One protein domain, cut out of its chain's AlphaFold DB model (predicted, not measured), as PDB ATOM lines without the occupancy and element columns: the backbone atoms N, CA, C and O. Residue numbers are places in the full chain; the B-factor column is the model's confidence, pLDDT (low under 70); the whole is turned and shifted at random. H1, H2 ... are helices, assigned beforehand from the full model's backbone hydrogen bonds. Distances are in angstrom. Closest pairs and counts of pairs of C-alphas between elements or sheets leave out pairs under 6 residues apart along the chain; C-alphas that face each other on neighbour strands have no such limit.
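This is residues 2 to 7 and 27 to 95 of the 96 residues of the protein "YqcC family protein" of Marinomonas sp (UniProt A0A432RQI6). Two long helices, H4 and H2, run in roughly the same direction with a gap between them; the short helix H3 packs on H4, the two forming a helical hairpin, and its last residue, Ala 67, comes near Phe 32, the first residue of H2. The link of residues 50 to 60 folds back from the end of H2 to H3, and the very short H1 packs on H4 near its beginning. The printed part has 75 residues with four named helices, in the order H1, H2, H3, H4, and no named strand; its class is all helix. It is compact, with a radius of gyration of the C-alphas of 13.0 A and spans of 37 by 25 by 23 A.

The longest helix is H4, residues 73 to 93. H3, residues 61 to 67, touches H4, with the C-alphas of Ser 61 and Thr 83 closest at 4.9 A. The two form a helical hairpin and run opposite ways at a shallow tilt of 32 degrees, only just short of steep. H1, residues 2 to 5, touches H4, which meets it with residues 75 to 79 alone; the closest C-alphas are those of Ala 2 and Leu 79, 6.3 A apart. H2, residues 32 to 49, is close to H3 but not clearly touching, with the C-alphas of Phe 32 and Ala 67 closest at 6.2 A. H2 and H3 run opposite ways at a shallow tilt of 33 degrees, only just short of steep. H2 is apart from H4 and from H1, and H1 is apart from H3. In H4 every O i to N i+4 pair is within hydrogen-bond range; in H2 11 of 14 are, in H3 1 of 3, beside 3 of 4 O i to N i+3 pairs, and H1 is too short for an i to i+4 pair.

H4 measures 30.4 A from its first to its last C-alpha, from Gln 73 at (203.493, 124.305, 162.844) to Ser 93 at (216.768, 143.144, 182.606). H2 measures 24.3 A and begins with C-alpha 32 at (219.939, 123.387, 168.611). H3 measures 10.3 A, and H1 5.1 A.

The two C-alphas farthest apart are those of His 50 and Glu 72, at 37.2 A. Residues 8 to 26 are cut out, and C-alphas 7 and 27 are 20.3 A apart across the cut, which lies in the link from H1 to H2. The link from H2 to H3 is long, with 11 residues, and that from H3 to H4 is tight, with 5. The mean pLDDT of the printed part is 89.1; residues 94 to 95 are under 70.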
ATOM      1  N   ALA A   2     206.806 123.257 176.787       88.81
ATOM      2  CA  ALA A   2     206.753 123.379 175.313       88.81
ATOM      3  C   ALA A   2     207.661 122.409 174.530       88.81
ATOM      4  O   ALA A   2     207.175 121.708 173.649       88.81
ATOM      5  N   MET A   3     208.940 122.277 174.904       90.88
ATOM      6  CA  MET A   3     209.832 121.271 174.298       90.88
ATOM      7  C   MET A   3     209.373 119.825 174.561       90.88
ATOM      8  O   MET A   3     209.610 118.947 173.740       90.88
ATOM      9  N   GLN A   4     208.698 119.560 175.687       91.62
ATOM     10  CA  GLN A   4     208.151 118.232 175.998       91.62
ATOM     11  C   GLN A   4     206.929 117.930 175.123       91.62
ATOM     12  O   GLN A   4     206.862 116.859 174.539       91.62
ATOM     13  N   SER A   5     206.008 118.886 174.960       91.44
ATOM     14  CA  SER A   5     204.854 118.766 174.055       91.44
ATOM     15  C   SER A   5     205.280 118.565 172.598       91.44
ATOM     16  O   SER A   5     204.648 117.821 171.856       91.44
ATOM     17  N   ALA A   6     206.388 119.192 172.210       90.44
ATOM     18  CA  ALA A   6     207.008 119.034 170.904       90.44
ATOM     19  C   ALA A   6     207.847 117.747 170.751       90.44
ATOM     20  O   ALA A   6     208.344 117.500 169.661       90.44
ATOM     21  N   HIS A   7     207.996 116.928 171.803       91.19
ATOM     22  CA  HIS A   7     208.831 115.713 171.834       91.19
ATOM     23  C   HIS A   7     210.319 115.944 171.510       91.19
ATOM     24  O   HIS A   7     211.024 115.026 171.109       91.19
ATOM     25  N   ILE A  27     226.674 125.423 166.907       89.56
ATOM     26  CA  ILE A  27     225.960 124.850 165.744       89.56
ATOM     27  C   ILE A  27     226.757 123.820 164.933       89.56
ATOM     28  O   ILE A  27     226.190 123.072 164.144       89.56
ATOM     29  N   ASP A  28     228.074 123.816 165.080       92.94
ATOM     30  CA  ASP A  28     229.006 122.919 164.406       92.94
ATOM     31  C   ASP A  28     229.157 121.566 165.116       92.94
ATOM     32  O   ASP A  28     229.585 120.593 164.499       92.94
ATOM     33  N   THR A  29     228.811 121.497 166.403       93.38
ATOM     34  CA  THR A  29     229.115 120.346 167.268       93.38
ATOM     35  C   THR A  29     227.907 119.772 168.003       93.38
ATOM     36  O   THR A  29     227.984 118.646 168.495       93.38
ATOM     37  N   MET A  30     226.783 120.491 168.072       94.31
ATOM     38  CA  MET A  30     225.542 119.973 168.649       94.31
ATOM     39  C   MET A  30     224.296 120.504 167.940       94.31
ATOM     40  O   MET A  30     224.312 121.531 167.266       94.31
ATOM     41  N   THR A  31     223.191 119.785 168.127       93.12
ATOM     42  CA  THR A  31     221.868 120.230 167.673       93.12
ATOM     43  C   THR A  31     221.382 121.428 168.489       93.12
ATOM     44  O   THR A  31     221.799 121.655 169.631       93.12
ATOM     45  N   PHE A  32     220.463 122.207 167.927       92.50
ATOM     46  CA  PHE A  32     219.939 123.387 168.611       92.50
ATOM     47  C   PHE A  32     219.118 123.013 169.857       92.50
ATOM     48  O   PHE A  32     219.180 123.690 170.882       92.50
ATOM     49  N   GLU A  33     218.403 121.892 169.806       92.75
ATOM     50  CA  GLU A  33     217.694 121.264 170.921       92.75
ATOM     51  C   GLU A  33     218.624 120.960 172.094       92.75
ATOM     52  O   GLU A  33     218.324 121.285 173.249       92.75
ATOM     53  N   GLN A  34     219.775 120.360 171.782       94.31
ATOM     54  CA  GLN A  34     220.826 120.080 172.747       94.31
ATOM     55  C   GLN A  34     221.364 121.365 173.364       94.31
ATOM     56  O   GLN A  34     221.477 121.446 174.588       94.31
ATOM     57  N   TRP A  35     221.645 122.379 172.545       94.00
ATOM     58  CA  TRP A  35     222.125 123.668 173.031       94.00
ATOM     59  C   TRP A  35     221.108 124.340 173.969       94.00
ATOM     60  O   TRP A  35     221.463 124.776 175.067       94.00
ATOM     61  N   LEU A  36     219.822 124.356 173.600       92.56
ATOM     62  CA  LEU A  36     218.751 124.898 174.443       92.56
ATOM     63  C   LEU A  36     218.697 124.199 175.806       92.56
ATOM     64  O   LEU A  36     218.659 124.860 176.846       92.56
ATOM     65  N   ARG A  37     218.704 122.862 175.814       92.81
ATOM     66  CA  ARG A  37     218.549 122.080 177.043       92.81
ATOM     67  C   ARG A  37     219.799 122.098 177.920       92.81
ATOM     68  O   ARG A  37     219.679 122.296 179.125       92.81
ATOM     69  N   TYR A  38     220.967 121.858 177.337       94.25
ATOM     70  CA  TYR A  38     222.196 121.585 178.087       94.25
ATOM     71  C   TYR A  38     223.116 122.792 178.245       94.25
ATOM     72  O   TYR A  38     223.953 122.775 179.144       94.25
ATOM     73  N   VAL A  39     222.975 123.828 177.415       91.94
ATOM     74  CA  VAL A  39     223.791 125.047 177.519       91.94
ATOM     75  C   VAL A  39     222.956 126.191 178.075       91.94
ATOM     76  O   VAL A  39     223.262 126.710 179.144       91.94
ATOM     77  N   LEU A  40     221.878 126.576 177.388       91.31
ATOM     78  CA  LEU A  40     221.105 127.764 177.758       91.31
ATOM     79  C   LEU A  40     220.429 127.619 179.129       91.31
ATOM     80  O   LEU A  40     220.611 128.476 179.995       91.31
ATOM     81  N   ILE A  41     219.650 126.550 179.320       91.25
ATOM     82  CA  ILE A  41     218.895 126.331 180.561       91.25
ATOM     83  C   ILE A  41     219.839 126.125 181.750       91.25
ATOM     84  O   ILE A  41     219.630 126.738 182.795       91.25
ATOM     85  N   GLU A  42     220.882 125.305 181.603       92.00
ATOM     86  CA  GLU A  42     221.850 125.068 182.683       92.00
ATOM     87  C   GLU A  42     222.623 126.339 183.047       92.00
ATOM     88  O   GLU A  42     222.749 126.660 184.227       92.00
ATOM     89  N   ARG A  43     223.038 127.139 182.054       91.06
ATOM     90  CA  ARG A  43     223.672 128.438 182.308       91.06
ATOM     91  C   ARG A  43     222.762 129.359 183.118       91.06
ATOM     92  O   ARG A  43     223.218 129.962 184.080       91.06
ATOM     93  N   PHE A  44     221.478 129.458 182.772       91.06
ATOM     94  CA  PHE A  44     220.548 130.311 183.521       91.06
ATOM     95  C   PHE A  44     220.298 129.808 184.935       91.06
ATOM     96  O   PHE A  44     220.235 130.628 185.846       91.06
ATOM     97  N   LYS A  45     220.200 128.491 185.143       91.94
ATOM     98  CA  LYS A  45     220.078 127.921 186.492       91.94
ATOM     99  C   LYS A  45     221.249 128.335 187.378       91.94
ATOM    100  O   LYS A  45     221.004 128.850 188.463       91.94
ATOM    101  N   ILE A  46     222.479 128.179 186.885       93.19
ATOM    102  CA  ILE A  46     223.698 128.564 187.610       93.19
ATOM    103  C   ILE A  46     223.662 130.061 187.931       93.19
ATOM    104  O   ILE A  46     223.806 130.451 189.082       93.19
ATOM    105  N   MET A  47     223.393 130.914 186.943       91.75
ATOM    106  CA  MET A  47     223.367 132.364 187.166       91.75
ATOM    107  C   MET A  47     222.299 132.779 188.188       91.75
ATOM    108  O   MET A  47     222.560 133.621 189.040       91.75
ATOM    109  N   ILE A  48     221.117 132.159 188.153       90.88
ATOM    110  CA  ILE A  48     220.049 132.406 189.132       90.88
ATOM    111  C   ILE A  48     220.474 131.945 190.532       90.88
ATOM    112  O   ILE A  48     220.276 132.678 191.499       90.88
ATOM    113  N   GLU A  49     221.064 130.754 190.644       95.12
ATOM    114  CA  GLU A  49     221.550 130.196 191.911       95.12
ATOM    115  C   GLU A  49     222.634 131.080 192.542       95.12
ATOM    116  O   GLU A  49     222.615 131.330 193.748       95.12
ATOM    117  N   HIS A  50     223.524 131.626 191.714       93.94
ATOM    118  CA  HIS A  50     224.604 132.517 192.130       93.94
ATOM    119  C   HIS A  50     224.208 134.004 192.206       93.94
ATOM    120  O   HIS A  50     225.046 134.831 192.558       93.94
ATOM    121  N   GLN A  51     222.945 134.353 191.923       90.25
ATOM    122  CA  GLN A  51     222.452 135.740 191.856       90.25
ATOM    123  C   GLN A  51     223.265 136.630 190.896       90.25
ATOM    124  O   GLN A  51     223.410 137.836 191.100       90.25
ATOM    125  N   GLU A  52     223.797 136.031 189.834       89.69
ATOM    126  CA  GLU A  52     224.520 136.736 188.786       89.69
ATOM    127  C   GLU A  52     223.552 137.397 187.793       89.69
ATOM    128  O   GLU A  52     222.455 136.885 187.535       89.69
ATOM    129  N   PRO A  53     223.944 138.529 187.187       85.69
ATOM    130  CA  PRO A  53     223.125 139.178 186.177       85.69
ATOM    131  C   PRO A  53     222.992 138.278 184.948       85.69
ATOM    132  O   PRO A  53     223.986 137.957 184.299       85.69
ATOM    133  N   LEU A  54     221.757 137.905 184.600       85.38
ATOM    134  CA  LEU A  54     221.452 137.168 183.370       85.38
ATOM    135  C   LEU A  54     222.017 137.895 182.135       85.38
ATOM    136  O   LEU A  54     222.107 139.127 182.129       85.38
ATOM    137  N   PRO A  55     222.377 137.168 181.061       83.12
ATOM    138  CA  PRO A  55     222.959 137.799 179.889       83.12
ATOM    139  C   PRO A  55     221.971 138.782 179.269       83.12
ATOM    140  O   PRO A  55     220.807 138.464 179.039       83.12
ATOM    141  N   SER A  56     222.475 139.968 178.946       73.00
ATOM    142  CA  SER A  56     221.688 141.105 178.462       73.00
ATOM    143  C   SER A  56     221.039 140.889 177.095       73.00
ATOM    144  O   SER A  56     220.101 141.600 176.738       73.00
ATOM    145  N   ARG A  57     221.532 139.928 176.302       71.69
ATOM    146  CA  ARG A  57     220.977 139.605 174.987       71.69
ATOM    147  C   ARG A  57     221.218 138.145 174.638       71.69
ATOM    148  O   ARG A  57     222.354 137.681 174.586       71.69
ATOM    149  N   CYS A  58     220.141 137.438 174.346       76.88
ATOM    150  CA  CYS A  58     220.148 136.196 173.591       76.88
ATOM    151  C   CYS A  58     219.159 136.415 172.436       76.88
ATOM    152  O   CYS A  58     218.153 137.088 172.624       76.88
ATOM    153  N   HIS A  59     219.505 135.993 171.222       83.25
ATOM    154  CA  HIS A  59     218.617 136.071 170.054       83.25
ATOM    155  C   HIS A  59     218.284 134.657 169.624       83.25
ATOM    156  O   HIS A  59     218.818 134.145 168.640       83.25
ATOM    157  N   ILE A  60     217.485 133.993 170.442       87.56
ATOM    158  CA  ILE A  60     217.195 132.571 170.300       87.56
ATOM    159  C   ILE A  60     216.012 132.390 169.357       87.56
ATOM    160  O   ILE A  60     216.022 131.474 168.538       87.56
ATOM    161  N   SER A  61     215.015 133.275 169.445       87.94
ATOM    162  CA  SER A  61     213.765 133.183 168.687       87.94
ATOM    163  C   SER A  61     213.950 132.946 167.179       87.94
ATOM    164  O   SER A  61     213.382 131.972 166.680       87.94
ATOM    165  N   PRO A  62     214.813 133.692 166.453       86.50
ATOM    166  CA  PRO A  62     214.989 133.495 165.011       86.50
ATOM    167  C   PRO A  62     215.521 132.109 164.628       86.50
ATOM    168  O   PRO A  62     215.260 131.629 163.529       86.50
ATOM    169  N   MET A  63     216.268 131.459 165.523       89.75
ATOM    170  CA  MET A  63     216.853 130.142 165.267       89.75
ATOM    171  C   MET A  63     215.845 129.007 165.451       89.75
ATOM    172  O   MET A  63     216.026 127.939 164.875       89.75
ATOM    173  N   VAL A  64     214.775 129.224 166.222       91.75
ATOM    174  CA  VAL A  64     213.766 128.193 166.503       91.75
ATOM    175  C   VAL A  64     213.065 127.743 165.222       91.75
ATOM    176  O   VAL A  64     212.890 126.548 165.018       91.75
ATOM    177  N   GLU A  65     212.672 128.668 164.349       90.25
ATOM    178  CA  GLU A  65     211.925 128.308 163.136       90.25
ATOM    179  C   GLU A  65     212.738 127.409 162.201       90.25
ATOM    180  O   GLU A  65     212.207 126.424 161.688       90.25
ATOM    181  N   GLU A  66     214.029 127.705 162.026       90.56
ATOM    182  CA  GLU A  66     214.908 126.892 161.184       90.56
ATOM    183  C   GLU A  66     215.254 125.561 161.858       90.56
ATOM    184  O   GLU A  66     215.124 124.508 161.234       90.56
ATOM    185  N   ALA A  67     215.629 125.590 163.141       90.62
ATOM    186  CA  ALA A  67     216.006 124.391 163.887       90.62
ATOM    187  C   ALA A  67     214.863 123.369 163.966       90.62
ATOM    188  O   ALA A  67     215.083 122.172 163.819       90.62
ATOM    189  N   PHE A  68     213.628 123.845 164.136       91.75
ATOM    190  CA  PHE A  68     212.452 123.003 164.339       91.75
ATOM    191  C   PHE A  68     211.547 122.896 163.112       91.75
ATOM    192  O   PHE A  68     210.398 122.471 163.240       91.75
ATOM    193  N   ARG A  69     212.039 123.223 161.911       90.25
ATOM    194  CA  ARG A  69     211.248 123.228 160.662       90.25
ATOM    195  C   ARG A  69     210.521 121.917 160.335       90.25
ATOM    196  O   ARG A  69     209.596 121.921 159.528       90.25
ATOM    197  N   GLY A  70     210.958 120.797 160.916       89.06
ATOM    198  CA  GLY A  70     210.345 119.475 160.756       89.06
ATOM    199  C   GLY A  70     209.184 119.180 161.712       89.06
ATOM    200  O   GLY A  70     208.545 118.140 161.573       89.06
ATOM    201  N   LEU A  71     208.910 120.055 162.684       91.94
ATOM    202  CA  LEU A  71     207.810 119.888 163.629       91.94
ATOM    203  C   LEU A  71     206.476 120.401 163.072       91.94
ATOM    204  O   LEU A  71     206.402 121.206 162.146       91.94
ATOM    205  N   GLU A  72     205.395 119.977 163.723       94.19
ATOM    206  CA  GLU A  72     204.068 120.571 163.563       94.19
ATOM    207  C   GLU A  72     204.122 122.095 163.753       94.19
ATOM    208  O   GLU A  72     204.654 122.604 164.743       94.19
ATOM    209  N   GLN A  73     203.482 122.836 162.847       92.94
ATOM    210  CA  GLN A  73     203.493 124.305 162.844       92.94
ATOM    211  C   GLN A  73     203.020 124.920 164.166       92.94
ATOM    212  O   GLN A  73     203.501 125.974 164.581       92.94
ATOM    213  N   ASN A  74     202.085 124.267 164.860       94.50
ATOM    214  CA  ASN A  74     201.631 124.728 166.168       94.50
ATOM    215  C   ASN A  74     202.735 124.621 167.236       94.50
ATOM    216  O   ASN A  74     202.873 125.521 168.060       94.50
ATOM    217  N   HIS A  75     203.552 123.564 167.201       94.25
ATOM    218  CA  HIS A  75     204.686 123.406 168.114       94.25
ATOM    219  C   HIS A  75     205.776 124.442 167.840       94.25
ATOM    220  O   HIS A  75     206.253 125.066 168.786       94.25
ATOM    221  N   ILE A  76     206.102 124.688 166.566       93.19
ATOM    222  CA  ILE A  76     207.074 125.721 166.177       93.19
ATOM    223  C   ILE A  76     206.624 127.085 166.707       93.19
ATOM    224  O   ILE A  76     207.372 127.744 167.424       93.19
ATOM    225  N   LYS A  77     205.365 127.473 166.459       93.69
ATOM    226  CA  LYS A  77     204.804 128.742 166.951       93.69
ATOM    227  C   LYS A  77     204.889 128.876 168.469       93.69
ATOM    228  O   LYS A  77     205.254 129.936 168.965       93.69
ATOM    229  N   GLN A  78     204.563 127.820 169.212       94.31
ATOM    230  CA  GLN A  78     204.656 127.835 170.676       94.31
ATOM    231  C   GLN A  78     206.101 128.007 171.157       94.31
ATOM    232  O   GLN A  78     206.350 128.787 172.075       94.31
ATOM    233  N   LEU A  79     207.057 127.319 170.526       93.69
ATOM    234  CA  LEU A  79     208.475 127.457 170.854       93.69
ATOM    235  C   LEU A  79     208.976 128.876 170.562       93.69
ATOM    236  O   LEU A  79     209.594 129.471 171.439       93.69
ATOM    237  N   VAL A  80     208.637 129.437 169.395       94.06
ATOM    238  CA  VAL A  80     208.988 130.815 168.999       94.06
ATOM    239  C   VAL A  80     208.419 131.833 169.984       94.06
ATOM    240  O   VAL A  80     209.129 132.728 170.426       94.06
ATOM    241  N   LEU A  81     207.152 131.689 170.387       94.06
ATOM    242  CA  LEU A  81     206.524 132.601 171.350       94.06
ATOM    243  C   LEU A  81     207.258 132.623 172.697       94.06
ATOM    244  O   LEU A  81     207.414 133.682 173.305       94.06
ATOM    245  N   ILE A  82     207.703 131.459 173.169       92.12
ATOM    246  CA  ILE A  82     208.385 131.331 174.459       92.12
ATOM    247  C   ILE A  82     209.816 131.862 174.381       92.12
ATOM    248  O   ILE A  82     210.244 132.575 175.290       92.12
ATOM    249  N   THR A  83     210.554 131.553 173.315       91.81
ATOM    250  CA  THR A  83     211.920 132.064 173.137       91.81
ATOM    251  C   THR A  83     211.935 133.565 172.861       91.81
ATOM    252  O   THR A  83     212.797 134.257 173.385       91.81
ATOM    253  N   ASP A  84     210.942 134.107 172.157       92.44
ATOM    254  CA  ASP A  84     210.768 135.553 171.975       92.44
ATOM    255  C   ASP A  84     210.439 136.265 173.300       92.44
ATOM    256  O   ASP A  84     210.994 137.316 173.622       92.44
ATOM    257  N   ALA A  85     209.568 135.675 174.126       91.31
ATOM    258  CA  ALA A  85     209.309 136.188 175.470       91.31
ATOM    259  C   ALA A  85     210.578 136.191 176.337       91.31
ATOM    260  O   ALA A  85     210.816 137.162 177.060       91.31
ATOM    261  N   LEU A  86     211.406 135.149 176.226       89.62
ATOM    262  CA  LEU A  86     212.695 135.059 176.905       89.62
ATOM    263  C   LEU A  86     213.671 136.143 176.424       89.62
ATOM    264  O   LEU A  86     214.218 136.876 177.245       89.62
ATOM    265  N   ASP A  87     213.842 136.296 175.111       89.94
ATOM    266  CA  ASP A  87     214.739 137.289 174.509       89.94
ATOM    267  C   ASP A  87     214.347 138.722 174.929       89.94
ATOM    268  O   ASP A  87     215.208 139.544 175.274       89.94
ATOM    269  N   ARG A  88     213.039 139.021 174.979       89.50
ATOM    270  CA  ARG A  88     212.516 140.305 175.481       89.50
ATOM    271  C   ARG A  88     212.783 140.511 176.967       89.50
ATOM    272  O   ARG A  88     213.174 141.611 177.356       89.50
ATOM    273  N   PHE A  89     212.574 139.479 177.786       88.00
ATOM    274  CA  PHE A  89     212.834 139.546 179.222       88.00
ATOM    275  C   PHE A  89     214.304 139.892 179.488       88.00
ATOM    276  O   PHE A  89     214.585 140.890 180.151       88.00
ATOM    277  N   LEU A  90     215.227 139.161 178.860       86.31
ATOM    278  CA  LEU A  90     216.671 139.383 178.981       86.31
ATOM    279  C   LEU A  90     217.082 140.792 178.528       86.31
ATOM    280  O   LEU A  90     217.828 141.484 179.221       86.31
ATOM    281  N   SER A  91     216.518 141.254 177.408       84.94
ATOM    282  CA  SER A  91     216.771 142.601 176.882       84.94
ATOM    283  C   SER A  91     216.277 143.712 177.822       84.94
ATOM    284  O   SER A  91     216.832 144.812 177.829       84.94
ATOM    285  N   SER A  92     215.234 143.443 178.616       81.00
ATOM    286  CA  SER A  92     214.688 144.391 179.596       81.00
ATOM    287  C   SER A  92     215.472 144.414 180.914       81.00
ATOM    288  O   SER A  92     215.669 145.490 181.477       81.00
ATOM    289  N   SER A  93     215.993 143.266 181.362       70.50
ATOM    290  CA  SER A  93     216.768 143.144 182.606       70.50
ATOM    291  C   SER A  93     218.151 143.794 182.537       70.50
ATOM    292  O   SER A  93     218.721 144.122 183.568       70.50
ATOM    293  N   SER A  94     218.678 144.053 181.337       60.91
ATOM    294  CA  SER A  94     219.958 144.752 181.150       60.91
ATOM    295  C   SER A  94     219.935 146.245 181.528       60.91
ATOM    296  O   SER A  94     220.982 146.890 181.459       60.91
ATOM    297  N   LYS A  95     218.770 146.831 181.838       52.59
ATOM    298  CA  LYS A  95     218.598 148.282 182.054       52.59
ATOM    299  C   LYS A  95     218.368 148.696 183.515       52.59
ATOM    300  O   LYS A  95     217.942 149.828 183.736       52.59
TER     301      LYS A  95